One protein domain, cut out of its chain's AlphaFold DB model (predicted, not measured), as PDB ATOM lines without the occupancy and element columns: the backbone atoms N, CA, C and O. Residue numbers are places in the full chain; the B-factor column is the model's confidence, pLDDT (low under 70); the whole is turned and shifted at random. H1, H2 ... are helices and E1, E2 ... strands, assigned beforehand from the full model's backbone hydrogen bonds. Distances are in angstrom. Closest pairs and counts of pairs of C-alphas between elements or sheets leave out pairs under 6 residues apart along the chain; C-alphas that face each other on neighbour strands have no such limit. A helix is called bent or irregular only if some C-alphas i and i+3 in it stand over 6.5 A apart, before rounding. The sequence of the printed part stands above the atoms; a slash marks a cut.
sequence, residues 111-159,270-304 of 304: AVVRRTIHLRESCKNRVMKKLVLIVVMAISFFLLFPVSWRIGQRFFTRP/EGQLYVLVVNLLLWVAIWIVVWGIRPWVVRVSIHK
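What this domain is: This is residues 111 to 159 and 270 to 304 of the 304 residues of an uncharacterized protein of Granulicella tundricola (strain ATCC BAA-1859 / DSM 23138 / MP5ACTX9) (UniProt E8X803). Two long helices, H1 and H2, cross as a lopsided X near the bend in H1, and two long arms stick out from the crossing: residues 111 to 136 of H1, and residues 288 to 304, of which 288 to 301 belong to H2. Beyond the crossing, the short arm H1b packs on the first part of H2, and the three-residue strand E1 continues from H1b. The printed part has 84 residues, with H1, E1 and H2 in chain order, and its class is mostly helix. It is extended, with a radius of gyration of the C-alphas of 20.2 A and spans of 73 by 33 by 14 A.

How they stand to each other: Start at residue 111: H1, residues 111 to 156, was assigned as one helix by its hydrogen bonds but is bent, with C-alphas 143 and 146 7.0 A apart. Its arms H1a, residues 111 to 143, and H1b, residues 146 to 156, stand at a steep tilt of 42 degrees. After a tight link comes E1, residues 157 to 159, which pairs with no named strand. H1b and E1 meet only through their link. H2, residues 270 to 301, touches H1a with residues 279 to 283 alone; the closest C-alphas, of Phe 141 and Trp 283, are 6.2 A apart. They run opposite ways at a steep tilt of 44 degrees. H2 touches H1b with residues 271 to 282 alone, closest at the C-alphas of Ser 148 and Asn 279, 5.0 A apart, opposite ways at a steep tilt of 45 degrees. E1 and H2 are apart. Every O i to N i+4 pair is within hydrogen-bond range in H1a, against 5 of 7 in H1b and 26 of 28 in H2.

Where its parts are: Find C-alpha 111 at (271.918, 254.457, 289.011); H1a runs 47.2 A from there to C-alpha 143 at (303.650, 288.759, 295.989). H1b is 15.0 A long and E1 6.6 A. H2 runs 47.4 A to C-alpha 301 at (285.127, 281.094, 273.015), and is irregular, but only just: C-alphas 292 and 295 are 6.51 A apart.

The domain as a whole: The two C-alphas farthest apart, of Ala 111 and Pro 159, are 73.8 A apart. Residues 160 to 269 are not printed, and C-alphas 159 and 270 stand 17.6 A apart across this cut. Look for pLDDT under 70 at residues 111 to 125, 296 and 299 to 304; the mean of the printed part is 78.9.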
ATOM      1  N   ALA A 111     272.224 253.057 289.294       52.41
ATOM      2  CA  ALA A 111     271.918 254.457 289.011       52.41
ATOM      3  C   ALA A 111     271.921 255.366 290.258       52.41
ATOM      4  O   ALA A 111     272.347 256.517 290.172       52.41
ATOM      5  N   VAL A 112     271.471 254.877 291.417       53.03
ATOM      6  CA  VAL A 112     271.466 255.616 292.693       53.03
ATOM      7  C   VAL A 112     272.877 255.697 293.273       53.03
ATOM      8  O   VAL A 112     273.310 256.786 293.638       53.03
ATOM      9  N   VAL A 113     273.628 254.590 293.267       53.66
ATOM     10  CA  VAL A 113     275.035 254.558 293.717       53.66
ATOM     11  C   VAL A 113     275.929 255.416 292.808       53.66
ATOM     12  O   VAL A 113     276.757 256.189 293.279       53.66
ATOM     13  N   ARG A 114     275.714 255.375 291.489       53.69
ATOM     14  CA  ARG A 114     276.466 256.193 290.525       53.69
ATOM     15  C   ARG A 114     276.152 257.687 290.674       53.69
ATOM     16  O   ARG A 114     277.057 258.511 290.579       53.69
ATOM     17  N   ARG A 115     274.900 258.059 290.980       53.84
ATOM     18  CA  ARG A 115     274.526 259.460 291.265       53.84
ATOM     19  C   ARG A 115     275.130 259.978 292.572       53.84
ATOM     20  O   ARG A 115     275.553 261.132 292.603       53.84
ATOM     21  N   THR A 116     275.215 259.166 293.626       53.06
ATOM     22  CA  THR A 116     275.833 259.593 294.895       53.06
ATOM     23  C   THR A 116     277.354 259.715 294.792       53.06
ATOM     24  O   THR A 116     277.911 260.667 295.342       53.06
ATOM     25  N   ILE A 117     278.026 258.848 294.026       60.06
ATOM     26  CA  ILE A 117     279.472 258.959 293.760       60.06
ATOM     27  C   ILE A 117     279.781 260.218 292.937       60.06
ATOM     28  O   ILE A 117     280.619 261.018 293.353       60.06
ATOM     29  N   HIS A 118     279.044 260.479 291.851       55.22
ATOM     30  CA  HIS A 118     279.248 261.691 291.046       55.22
ATOM     31  C   HIS A 118     278.923 262.988 291.801       55.22
ATOM     32  O   HIS A 118     279.594 264.003 291.589       55.22
ATOM     33  N   LEU A 119     277.932 262.982 292.702       55.66
ATOM     34  CA  LEU A 119     277.649 264.123 293.582       55.66
ATOM     35  C   LEU A 119     278.781 264.352 294.590       55.66
ATOM     36  O   LEU A 119     279.179 265.498 294.807       55.66
ATOM     37  N   ARG A 120     279.333 263.280 295.172       57.28
ATOM     38  CA  ARG A 120     280.455 263.358 296.117       57.28
ATOM     39  C   ARG A 120     281.729 263.860 295.437       57.28
ATOM     40  O   ARG A 120     282.374 264.762 295.968       57.28
ATOM     41  N   GLU A 121     282.053 263.346 294.255       61.56
ATOM     42  CA  GLU A 121     283.186 263.813 293.448       61.56
ATOM     43  C   GLU A 121     282.995 265.255 292.970       61.56
ATOM     44  O   GLU A 121     283.904 266.071 293.102       61.56
ATOM     45  N   SER A 122     281.798 265.624 292.503       61.22
ATOM     46  CA  SER A 122     281.499 267.005 292.097       61.22
ATOM     47  C   SER A 122     281.579 267.987 293.266       61.22
ATOM     48  O   SER A 122     282.049 269.113 293.091       61.22
ATOM     49  N   CYS A 123     281.151 267.579 294.465       60.88
ATOM     50  CA  CYS A 123     281.264 268.395 295.670       60.88
ATOM     51  C   CYS A 123     282.732 268.545 296.097       60.88
ATOM     52  O   CYS A 123     283.197 269.668 296.287       60.88
ATOM     53  N   LYS A 124     283.498 267.445 296.135       66.50
ATOM     54  CA  LYS A 124     284.936 267.455 296.454       66.50
ATOM     55  C   LYS A 124     285.730 268.321 295.470       66.50
ATOM     56  O   LYS A 124     286.508 269.172 295.896       66.50
ATOM     57  N   ASN A 125     285.448 268.206 294.173       69.19
ATOM     58  CA  ASN A 125     286.069 269.024 293.131       69.19
ATOM     59  C   ASN A 125     285.697 270.508 293.259       69.19
ATOM     60  O   ASN A 125     286.529 271.378 293.011       69.19
ATOM     61  N   ARG A 126     284.465 270.828 293.675       74.94
ATOM     62  CA  ARG A 126     284.041 272.215 293.917       74.94
ATOM     63  C   ARG A 126     284.727 272.811 295.149       74.94
ATOM     64  O   ARG A 126     285.119 273.974 295.107       74.94
ATOM     65  N   VAL A 127     284.894 272.029 296.216       75.62
ATOM     66  CA  VAL A 127     285.603 272.450 297.435       75.62
ATOM     67  C   VAL A 127     287.094 272.649 297.157       75.62
ATOM     68  O   VAL A 127     287.624 273.703 297.494       75.62
ATOM     69  N   MET A 128     287.749 271.716 296.455       75.75
ATOM     70  CA  MET A 128     289.152 271.875 296.052       75.75
ATOM     71  C   MET A 128     289.364 273.121 295.193       75.75
ATOM     72  O   MET A 128     290.277 273.891 295.461       75.75
ATOM     73  N   LYS A 129     288.487 273.388 294.215       84.12
ATOM     74  CA  LYS A 129     288.578 274.604 293.389       84.12
ATOM     75  C   LYS A 129     288.473 275.891 294.212       84.12
ATOM     76  O   LYS A 129     289.174 276.852 293.917       84.12
ATOM     77  N   LYS A 130     287.623 275.916 295.247       86.62
ATOM     78  CA  LYS A 130     287.509 277.066 296.159       86.62
ATOM     79  C   LYS A 130     288.757 277.237 297.022       86.62
ATOM     80  O   LYS A 130     289.241 278.353 297.144       86.62
ATOM     81  N   LEU A 131     289.283 276.147 297.581       89.88
ATOM     82  CA  LEU A 131     290.504 276.188 298.389       89.88
ATOM     83  C   LEU A 131     291.706 276.652 297.568       89.88
ATOM     84  O   LEU A 131     292.418 277.550 297.997       89.88
ATOM     85  N   VAL A 132     291.882 276.110 296.360       90.88
ATOM     86  CA  VAL A 132     292.945 276.543 295.443       90.88
ATOM     87  C   VAL A 132     292.814 278.034 295.133       90.88
ATOM     88  O   VAL A 132     293.808 278.748 295.191       90.88
ATOM     89  N   LEU A 133     291.599 278.534 294.879       90.56
ATOM     90  CA  LEU A 133     291.384 279.963 294.644       90.56
ATOM     91  C   LEU A 133     291.779 280.818 295.856       90.56
ATOM     92  O   LEU A 133     292.455 281.824 295.677       90.56
ATOM     93  N   ILE A 134     291.398 280.418 297.072       91.31
ATOM     94  CA  ILE A 134     291.761 281.136 298.306       91.31
ATOM     95  C   ILE A 134     293.282 281.159 298.494       91.31
ATOM     96  O   ILE A 134     293.840 282.205 298.812       91.31
ATOM     97  N   VAL A 135     293.962 280.035 298.251       94.31
ATOM     98  CA  VAL A 135     295.427 279.951 298.346       94.31
ATOM     99  C   VAL A 135     296.094 280.860 297.313       94.31
ATOM    100  O   VAL A 135     296.986 281.626 297.665       94.31
ATOM    101  N   VAL A 136     295.629 280.852 296.061       93.94
ATOM    102  CA  VAL A 136     296.133 281.755 295.011       93.94
ATOM    103  C   VAL A 136     295.897 283.223 295.387       93.94
ATOM    104  O   VAL A 136     296.789 284.054 295.228       93.94
ATOM    105  N   MET A 137     294.724 283.543 295.940       93.25
ATOM    106  CA  MET A 137     294.400 284.878 296.444       93.25
ATOM    107  C   MET A 137     295.358 285.314 297.557       93.25
ATOM    108  O   MET A 137     295.924 286.404 297.463       93.25
ATOM    109  N   ALA A 138     295.610 284.456 298.545       93.12
ATOM    110  CA  ALA A 138     296.544 284.740 299.630       93.12
ATOM    111  C   ALA A 138     297.979 284.932 299.115       93.12
ATOM    112  O   ALA A 138     298.598 285.950 299.405       93.12
ATOM    113  N   ILE A 139     298.489 284.016 298.283       94.38
ATOM    114  CA  ILE A 139     299.844 284.113 297.717       94.38
ATOM    115  C   ILE A 139     300.000 285.404 296.904       94.38
ATOM    116  O   ILE A 139     300.988 286.117 297.069       94.38
ATOM    117  N   SER A 140     299.009 285.756 296.076       93.75
ATOM    118  CA  SER A 140     299.061 286.992 295.283       93.75
ATOM    119  C   SER A 140     299.161 288.256 296.146       93.75
ATOM    120  O   SER A 140     299.853 289.192 295.758       93.75
ATOM    121  N   PHE A 141     298.538 288.275 297.331       93.31
ATOM    122  CA  PHE A 141     298.620 289.408 298.259       93.31
ATOM    123  C   PHE A 141     300.048 289.629 298.770       93.31
ATOM    124  O   PHE A 141     300.515 290.767 298.821       93.31
ATOM    125  N   PHE A 142     300.759 288.546 299.099       92.81
ATOM    126  CA  PHE A 142     302.157 288.616 299.533       92.81
ATOM    127  C   PHE A 142     303.103 288.962 298.380       92.81
ATOM    128  O   PHE A 142     304.025 289.751 298.563       92.81
ATOM    129  N   LEU A 143     302.850 288.439 297.177       92.88
ATOM    130  CA  LEU A 143     303.650 288.759 295.989       92.88
ATOM    131  C   LEU A 143     303.528 290.230 295.559       92.88
ATOM    132  O   LEU A 143     304.458 290.770 294.964       92.88
ATOM    133  N   LEU A 144     302.410 290.890 295.872       92.56
ATOM    134  CA  LEU A 144     302.208 292.317 295.600       92.56
ATOM    135  C   LEU A 144     302.891 293.238 296.608       92.56
ATOM    136  O   LEU A 144     303.176 294.391 296.285       92.56
ATOM    137  N   PHE A 145     303.219 292.728 297.794       90.44
ATOM    138  CA  PHE A 145     303.813 293.516 298.864       90.44
ATOM    139  C   PHE A 145     305.063 294.325 298.457       90.44
ATOM    140  O   PHE A 145     305.089 295.515 298.760       90.44
ATOM    141  N   PRO A 146     306.072 293.791 297.735       89.12
ATOM    142  CA  PRO A 146     307.240 294.585 297.329       89.12
ATOM    143  C   PRO A 146     306.894 295.738 296.373       89.12
ATOM    144  O   PRO A 146     307.518 296.800 296.430       89.12
ATOM    145  N   VAL A 147     305.887 295.562 295.513       90.06
ATOM    146  CA  VAL A 147     305.400 296.623 294.618       90.06
ATOM    147  C   VAL A 147     304.705 297.706 295.439       90.06
ATOM    148  O   VAL A 147     305.009 298.892 295.298       90.06
ATOM    149  N   SER A 148     303.837 297.291 296.357       88.75
ATOM    150  CA  SER A 148     303.129 298.174 297.279       88.75
ATOM    151  C   SER A 148     304.077 298.918 298.209       88.75
ATOM    152  O   SER A 148     303.856 300.092 298.474       88.75
ATOM    153  N   TRP A 149     305.169 298.287 298.644       84.88
ATOM    154  CA  TRP A 149     306.223 298.929 299.421       84.88
ATOM    155  C   TRP A 149     306.906 300.040 298.620       84.88
ATOM    156  O   TRP A 149     307.033 301.156 299.113       84.88
ATOM    157  N   ARG A 150     307.283 299.789 297.357       85.12
ATOM    158  CA  ARG A 150     307.891 300.822 296.495       85.12
ATOM    159  C   ARG A 150     306.955 301.994 296.206       85.12
ATOM    160  O   ARG A 150     307.409 303.133 296.153       85.12
ATOM    161  N   ILE A 151     305.665 301.729 296.003       84.88
ATOM    162  CA  ILE A 151     304.662 302.787 295.801       84.88
ATOM    163  C   ILE A 151     304.429 303.534 297.116       84.88
ATOM    164  O   ILE A 151     304.439 304.762 297.146       84.88
ATOM    165  N   GLY A 152     304.288 302.778 298.204       79.94
ATOM    166  CA  GLY A 152     304.113 303.257 299.565       79.94
ATOM    167  C   GLY A 152     305.232 304.191 299.992       79.94
ATOM    168  O   GLY A 152     304.926 305.244 300.529       79.94
ATOM    169  N   GLN A 153     306.498 303.875 299.671       75.69
ATOM    170  CA  GLN A 153     307.684 304.689 299.989       75.69
ATOM    171  C   GLN A 153     307.517 306.177 299.660       75.69
ATOM    172  O   GLN A 153     307.967 307.016 300.435       75.69
ATOM    173  N   ARG A 154     306.805 306.516 298.578       75.31
ATOM    174  CA  ARG A 154     306.526 307.913 298.202       75.31
ATOM    175  C   ARG A 154     305.604 308.645 299.177       75.31
ATOM    176  O   ARG A 154     305.673 309.862 299.266       75.31
ATOM    177  N   PHE A 155     304.744 307.923 299.886       72.00
ATOM    178  CA  PHE A 155     303.815 308.478 300.870       72.00
ATOM    179  C   PHE A 155     304.441 308.635 302.261       72.00
ATOM    180  O   PHE A 155     303.958 309.446 303.050       72.00
ATOM    181  N   PHE A 156     305.514 307.894 302.559       70.31
ATOM    182  CA  PHE A 156     306.267 308.056 303.811       70.31
ATOM    183  C   PHE A 156     307.165 309.281 303.801       70.31
ATOM    184  O   PHE A 156     307.460 309.822 304.861       70.31
ATOM    185  N   THR A 157     307.618 309.690 302.619       71.38
ATOM    186  CA  THR A 157     308.400 310.905 302.432       71.38
ATOM    187  C   THR A 157     307.446 312.067 302.227       71.38
ATOM    188  O   THR A 157     306.830 312.187 301.166       71.38
ATOM    189  N   ARG A 158     307.302 312.918 303.239       74.38
ATOM    190  CA  ARG A 158     306.611 314.197 303.083       74.38
ATOM    191  C   ARG A 158     307.643 315.285 302.787       74.38
ATOM    192  O   ARG A 158     308.778 315.176 303.258       74.38
ATOM    193  N   PRO A 159     307.272 316.321 302.012       76.81
ATOM    194  CA  PRO A 159     308.132 317.485 301.886       76.81
ATOM    195  C   PRO A 159     308.408 318.026 303.286       76.81
ATOM    196  O   PRO A 159     307.502 318.073 304.128       76.81
ATOM    197  N   GLU A 270     301.941 303.518 312.001       70.19
ATOM    198  CA  GLU A 270     301.069 304.321 311.141       70.19
ATOM    199  C   GLU A 270     301.517 304.287 309.681       70.19
ATOM    200  O   GLU A 270     300.711 304.064 308.781       70.19
ATOM    201  N   GLY A 271     302.818 304.432 309.433       72.25
ATOM    202  CA  GLY A 271     303.374 304.308 308.095       72.25
ATOM    203  C   GLY A 271     303.174 302.900 307.507       72.25
ATOM    204  O   GLY A 271     302.775 302.752 306.350       72.25
ATOM    205  N   GLN A 272     303.389 301.849 308.303       77.62
ATOM    206  CA  GLN A 272     303.150 300.467 307.869       77.62
ATOM    207  C   GLN A 272     301.677 300.218 307.504       77.62
ATOM    208  O   GLN A 272     301.402 299.523 306.521       77.62
ATOM    209  N   LEU A 273     300.732 300.834 308.225       82.62
ATOM    210  CA  LEU A 273     299.307 300.784 307.886       82.62
ATOM    211  C   LEU A 273     299.034 301.371 306.496       82.62
ATOM    212  O   LEU A 273     298.269 300.777 305.737       82.62
ATOM    213  N   TYR A 274     299.693 302.470 306.108       82.31
ATOM    214  CA  TYR A 274     299.542 303.027 304.758       82.31
ATOM    215  C   TYR A 274     299.997 302.057 303.666       82.31
ATOM    216  O   TYR A 274     299.286 301.890 302.675       82.31
ATOM    217  N   VAL A 275     301.132 301.367 303.838       86.12
ATOM    218  CA  VAL A 275     301.563 300.337 302.868       86.12
ATOM    219  C   VAL A 275     300.544 299.220 302.777       86.12
ATOM    220  O   VAL A 275     300.250 298.756 301.678       86.12
ATOM    221  N   LEU A 276     299.989 298.797 303.910       88.06
ATOM    222  CA  LEU A 276     298.988 297.741 303.936       88.06
ATOM    223  C   LEU A 276     297.710 298.172 303.203       88.06
ATOM    224  O   LEU A 276     297.181 297.394 302.410       88.06
ATOM    225  N   VAL A 277     297.262 299.418 303.388       90.12
ATOM    226  CA  VAL A 277     296.128 300.001 302.650       90.12
ATOM    227  C   VAL A 277     296.419 300.061 301.150       90.12
ATOM    228  O   VAL A 277     295.597 299.608 300.355       90.12
ATOM    229  N   VAL A 278     297.593 300.550 300.744       89.94
ATOM    230  CA  VAL A 278     298.004 300.580 299.328       89.94
ATOM    231  C   VAL A 278     298.051 299.164 298.744       89.94
ATOM    232  O   VAL A 278     297.536 298.939 297.647       89.94
ATOM    233  N   ASN A 279     298.595 298.193 299.486       93.75
ATOM    234  CA  ASN A 279     298.647 296.794 299.064       93.75
ATOM    235  C   ASN A 279     297.251 296.203 298.887       93.75
ATOM    236  O   ASN A 279     296.987 295.542 297.885       93.75
ATOM    237  N   LEU A 280     296.345 296.479 299.826       94.56
ATOM    238  CA  LEU A 280     294.958 296.040 299.752       94.56
ATOM    239  C   LEU A 280     294.259 296.623 298.519       94.56
ATOM    240  O   LEU A 280     293.612 295.879 297.786       94.56
ATOM    241  N   LEU A 281     294.418 297.922 298.252       94.31
ATOM    242  CA  LEU A 281     293.807 298.584 297.095       94.31
ATOM    243  C   LEU A 281     294.323 298.017 295.767       94.31
ATOM    244  O   LEU A 281     293.522 297.693 294.890       94.31
ATOM    245  N   LEU A 282     295.641 297.849 295.628       93.44
ATOM    246  CA  LEU A 282     296.253 297.261 294.431       93.44
ATOM    247  C   LEU A 282     295.800 295.817 294.219       93.44
ATOM    248  O   LEU A 282     295.437 295.430 293.107       93.44
ATOM    249  N   TRP A 283     295.774 295.030 295.291       96.19
ATOM    250  CA  TRP A 283     295.320 293.648 295.247       96.19
ATOM    251  C   TRP A 283     293.845 293.544 294.842       96.19
ATOM    252  O   TRP A 283     293.513 292.770 293.944       96.19
ATOM    253  N   VAL A 284     292.965 294.369 295.422       94.75
ATOM    254  CA  VAL A 284     291.545 294.431 295.035       94.75
ATOM    255  C   VAL A 284     291.398 294.821 293.564       94.75
ATOM    256  O   VAL A 284     290.648 294.166 292.841       94.75
ATOM    257  N   ALA A 285     292.133 295.832 293.091       94.44
ATOM    258  CA  ALA A 285     292.077 296.274 291.699       94.44
ATOM    259  C   ALA A 285     292.474 295.158 290.717       94.44
ATOM    260  O   ALA A 285     291.763 294.909 289.741       94.44
ATOM    261  N   ILE A 286     293.559 294.431 291.003       94.12
ATOM    262  CA  ILE A 286     294.010 293.298 290.183       94.12
ATOM    263  C   ILE A 286     292.934 292.217 290.116       94.12
ATOM    264  O   ILE A 286     292.615 291.724 289.032       94.12
ATOM    265  N   TRP A 287     292.322 291.874 291.249       93.62
ATOM    266  CA  TRP A 287     291.266 290.872 291.257       93.62
ATOM    267  C   TRP A 287     290.016 291.347 290.517       93.62
ATOM    268  O   TRP A 287     289.470 290.569 289.739       93.62
ATOM    269  N   ILE A 288     289.597 292.607 290.651       93.12
ATOM    270  CA  ILE A 288     288.485 293.162 289.859       93.12
ATOM    271  C   ILE A 288     288.746 292.984 288.357       93.12
ATOM    272  O   ILE A 288     287.859 292.523 287.638       93.12
ATOM    273  N   VAL A 289     289.964 293.267 287.889       92.19
ATOM    274  CA  VAL A 289     290.353 293.076 286.481       92.19
ATOM    275  C   VAL A 289     290.289 291.597 286.083       92.19
ATOM    276  O   VAL A 289     289.658 291.256 285.082       92.19
ATOM    277  N   VAL A 290     290.856 290.694 286.889       89.94
ATOM    278  CA  VAL A 290     290.821 289.240 286.633       89.94
ATOM    279  C   VAL A 290     289.380 288.713 286.561       89.94
ATOM    280  O   VAL A 290     289.039 287.935 285.666       89.94
ATOM    281  N   TRP A 291     288.511 289.151 287.473       88.88
ATOM    282  CA  TRP A 291     287.100 288.764 287.496       88.88
ATOM    283  C   TRP A 291     286.302 289.386 286.345       88.88
ATOM    284  O   TRP A 291     285.430 288.710 285.796       88.88
ATOM    285  N   GLY A 292     286.612 290.621 285.946       87.94
ATOM    286  CA  GLY A 292     285.965 291.324 284.836       87.94
ATOM    287  C   GLY A 292     286.321 290.764 283.454       87.94
ATOM    288  O   GLY A 292     285.461 290.703 282.575       87.94
ATOM    289  N   ILE A 293     287.552 290.276 283.266       84.00
ATOM    290  CA  ILE A 293     288.007 289.669 282.000       84.00
ATOM    291  C   ILE A 293     287.412 288.268 281.800       84.00
ATOM    292  O   ILE A 293     287.108 287.862 280.675       84.00
ATOM    293  N   ARG A 294     287.194 287.519 282.884       78.62
ATOM    294  CA  ARG A 294     286.680 286.143 282.837       78.62
ATOM    295  C   ARG A 294     285.396 285.965 281.999       78.62
ATOM    296  O   ARG A 294     285.384 285.065 281.157       78.62
ATOM    297  N   PRO A 295     284.320 286.760 282.170       74.62
ATOM    298  CA  PRO A 295     283.121 286.631 281.342       74.62
ATOM    299  C   PRO A 295     283.358 287.005 279.873       74.62
ATOM    300  O   PRO A 295     282.671 286.469 279.006       74.62
ATOM    301  N   TRP A 296     284.329 287.873 279.577       68.44
ATOM    302  CA  TRP A 296     284.691 288.251 278.208       68.44
ATOM    303  C   TRP A 296     285.372 287.104 277.455       68.44
ATOM    304  O   TRP A 296     284.956 286.764 276.350       68.44
ATOM    305  N   VAL A 297     286.347 286.438 278.081       70.12
ATOM    306  CA  VAL A 297     287.057 285.292 277.481       70.12
ATOM    307  C   VAL A 297     286.103 284.129 277.196       70.12
ATOM    308  O   VAL A 297     286.163 283.519 276.130       70.12
ATOM    309  N   VAL A 298     285.164 283.855 278.109       70.88
ATOM    310  CA  VAL A 298     284.147 282.809 277.904       70.88
ATOM    311  C   VAL A 298     283.224 283.152 276.732       70.88
ATOM    312  O   VAL A 298     282.860 282.264 275.968       70.88
ATOM    313  N   ARG A 299     282.873 284.430 276.550       66.56
ATOM    314  CA  ARG A 299     281.979 284.867 275.470       66.56
ATOM    315  C   ARG A 299     282.640 284.766 274.089       66.56
ATOM    316  O   ARG A 299     281.984 284.354 273.141       66.56
ATOM    317  N   VAL A 300     283.938 285.061 273.989       69.06
ATOM    318  CA  VAL A 300     284.712 284.921 272.738       69.06
ATOM    319  C   VAL A 300     284.886 283.451 272.332       69.06
ATOM    320  O   VAL A 300     284.884 283.140 271.147       69.06
ATOM    321  N   SER A 301     284.975 282.530 273.297       62.62
ATOM    322  CA  SER A 301     285.127 281.094 273.015       62.62
ATOM    323  C   SER A 301     283.846 280.397 272.533       62.62
ATOM    324  O   SER A 301     283.941 279.271 272.065       62.62
ATOM    325  N   ILE A 302     282.667 281.013 272.675       66.12
ATOM    326  CA  ILE A 302     281.380 280.438 272.226       66.12
ATOM    327  C   ILE A 302     281.052 280.863 270.780       66.12
ATOM    328  O   ILE A 302     280.182 280.280 270.141       66.12
ATOM    329  N   HIS A 303     281.754 281.869 270.252       55.59
ATOM    330  CA  HIS A 303     281.572 282.389 268.891       55.59
ATOM    331  C   HIS A 303     282.689 281.991 267.913       55.59
ATOM    332  O   HIS A 303     282.763 282.548 266.818       55.59
ATOM    333  N   LYS A 304     283.538 281.033 268.290       51.22
ATOM    334  CA  LYS A 304     284.427 280.300 267.383       51.22
ATOM    335  C   LYS A 304     283.973 278.852 267.323       51.22
ATOM    336  O   LYS A 304     284.058 278.281 266.220       51.22
TER     337      LYS A 304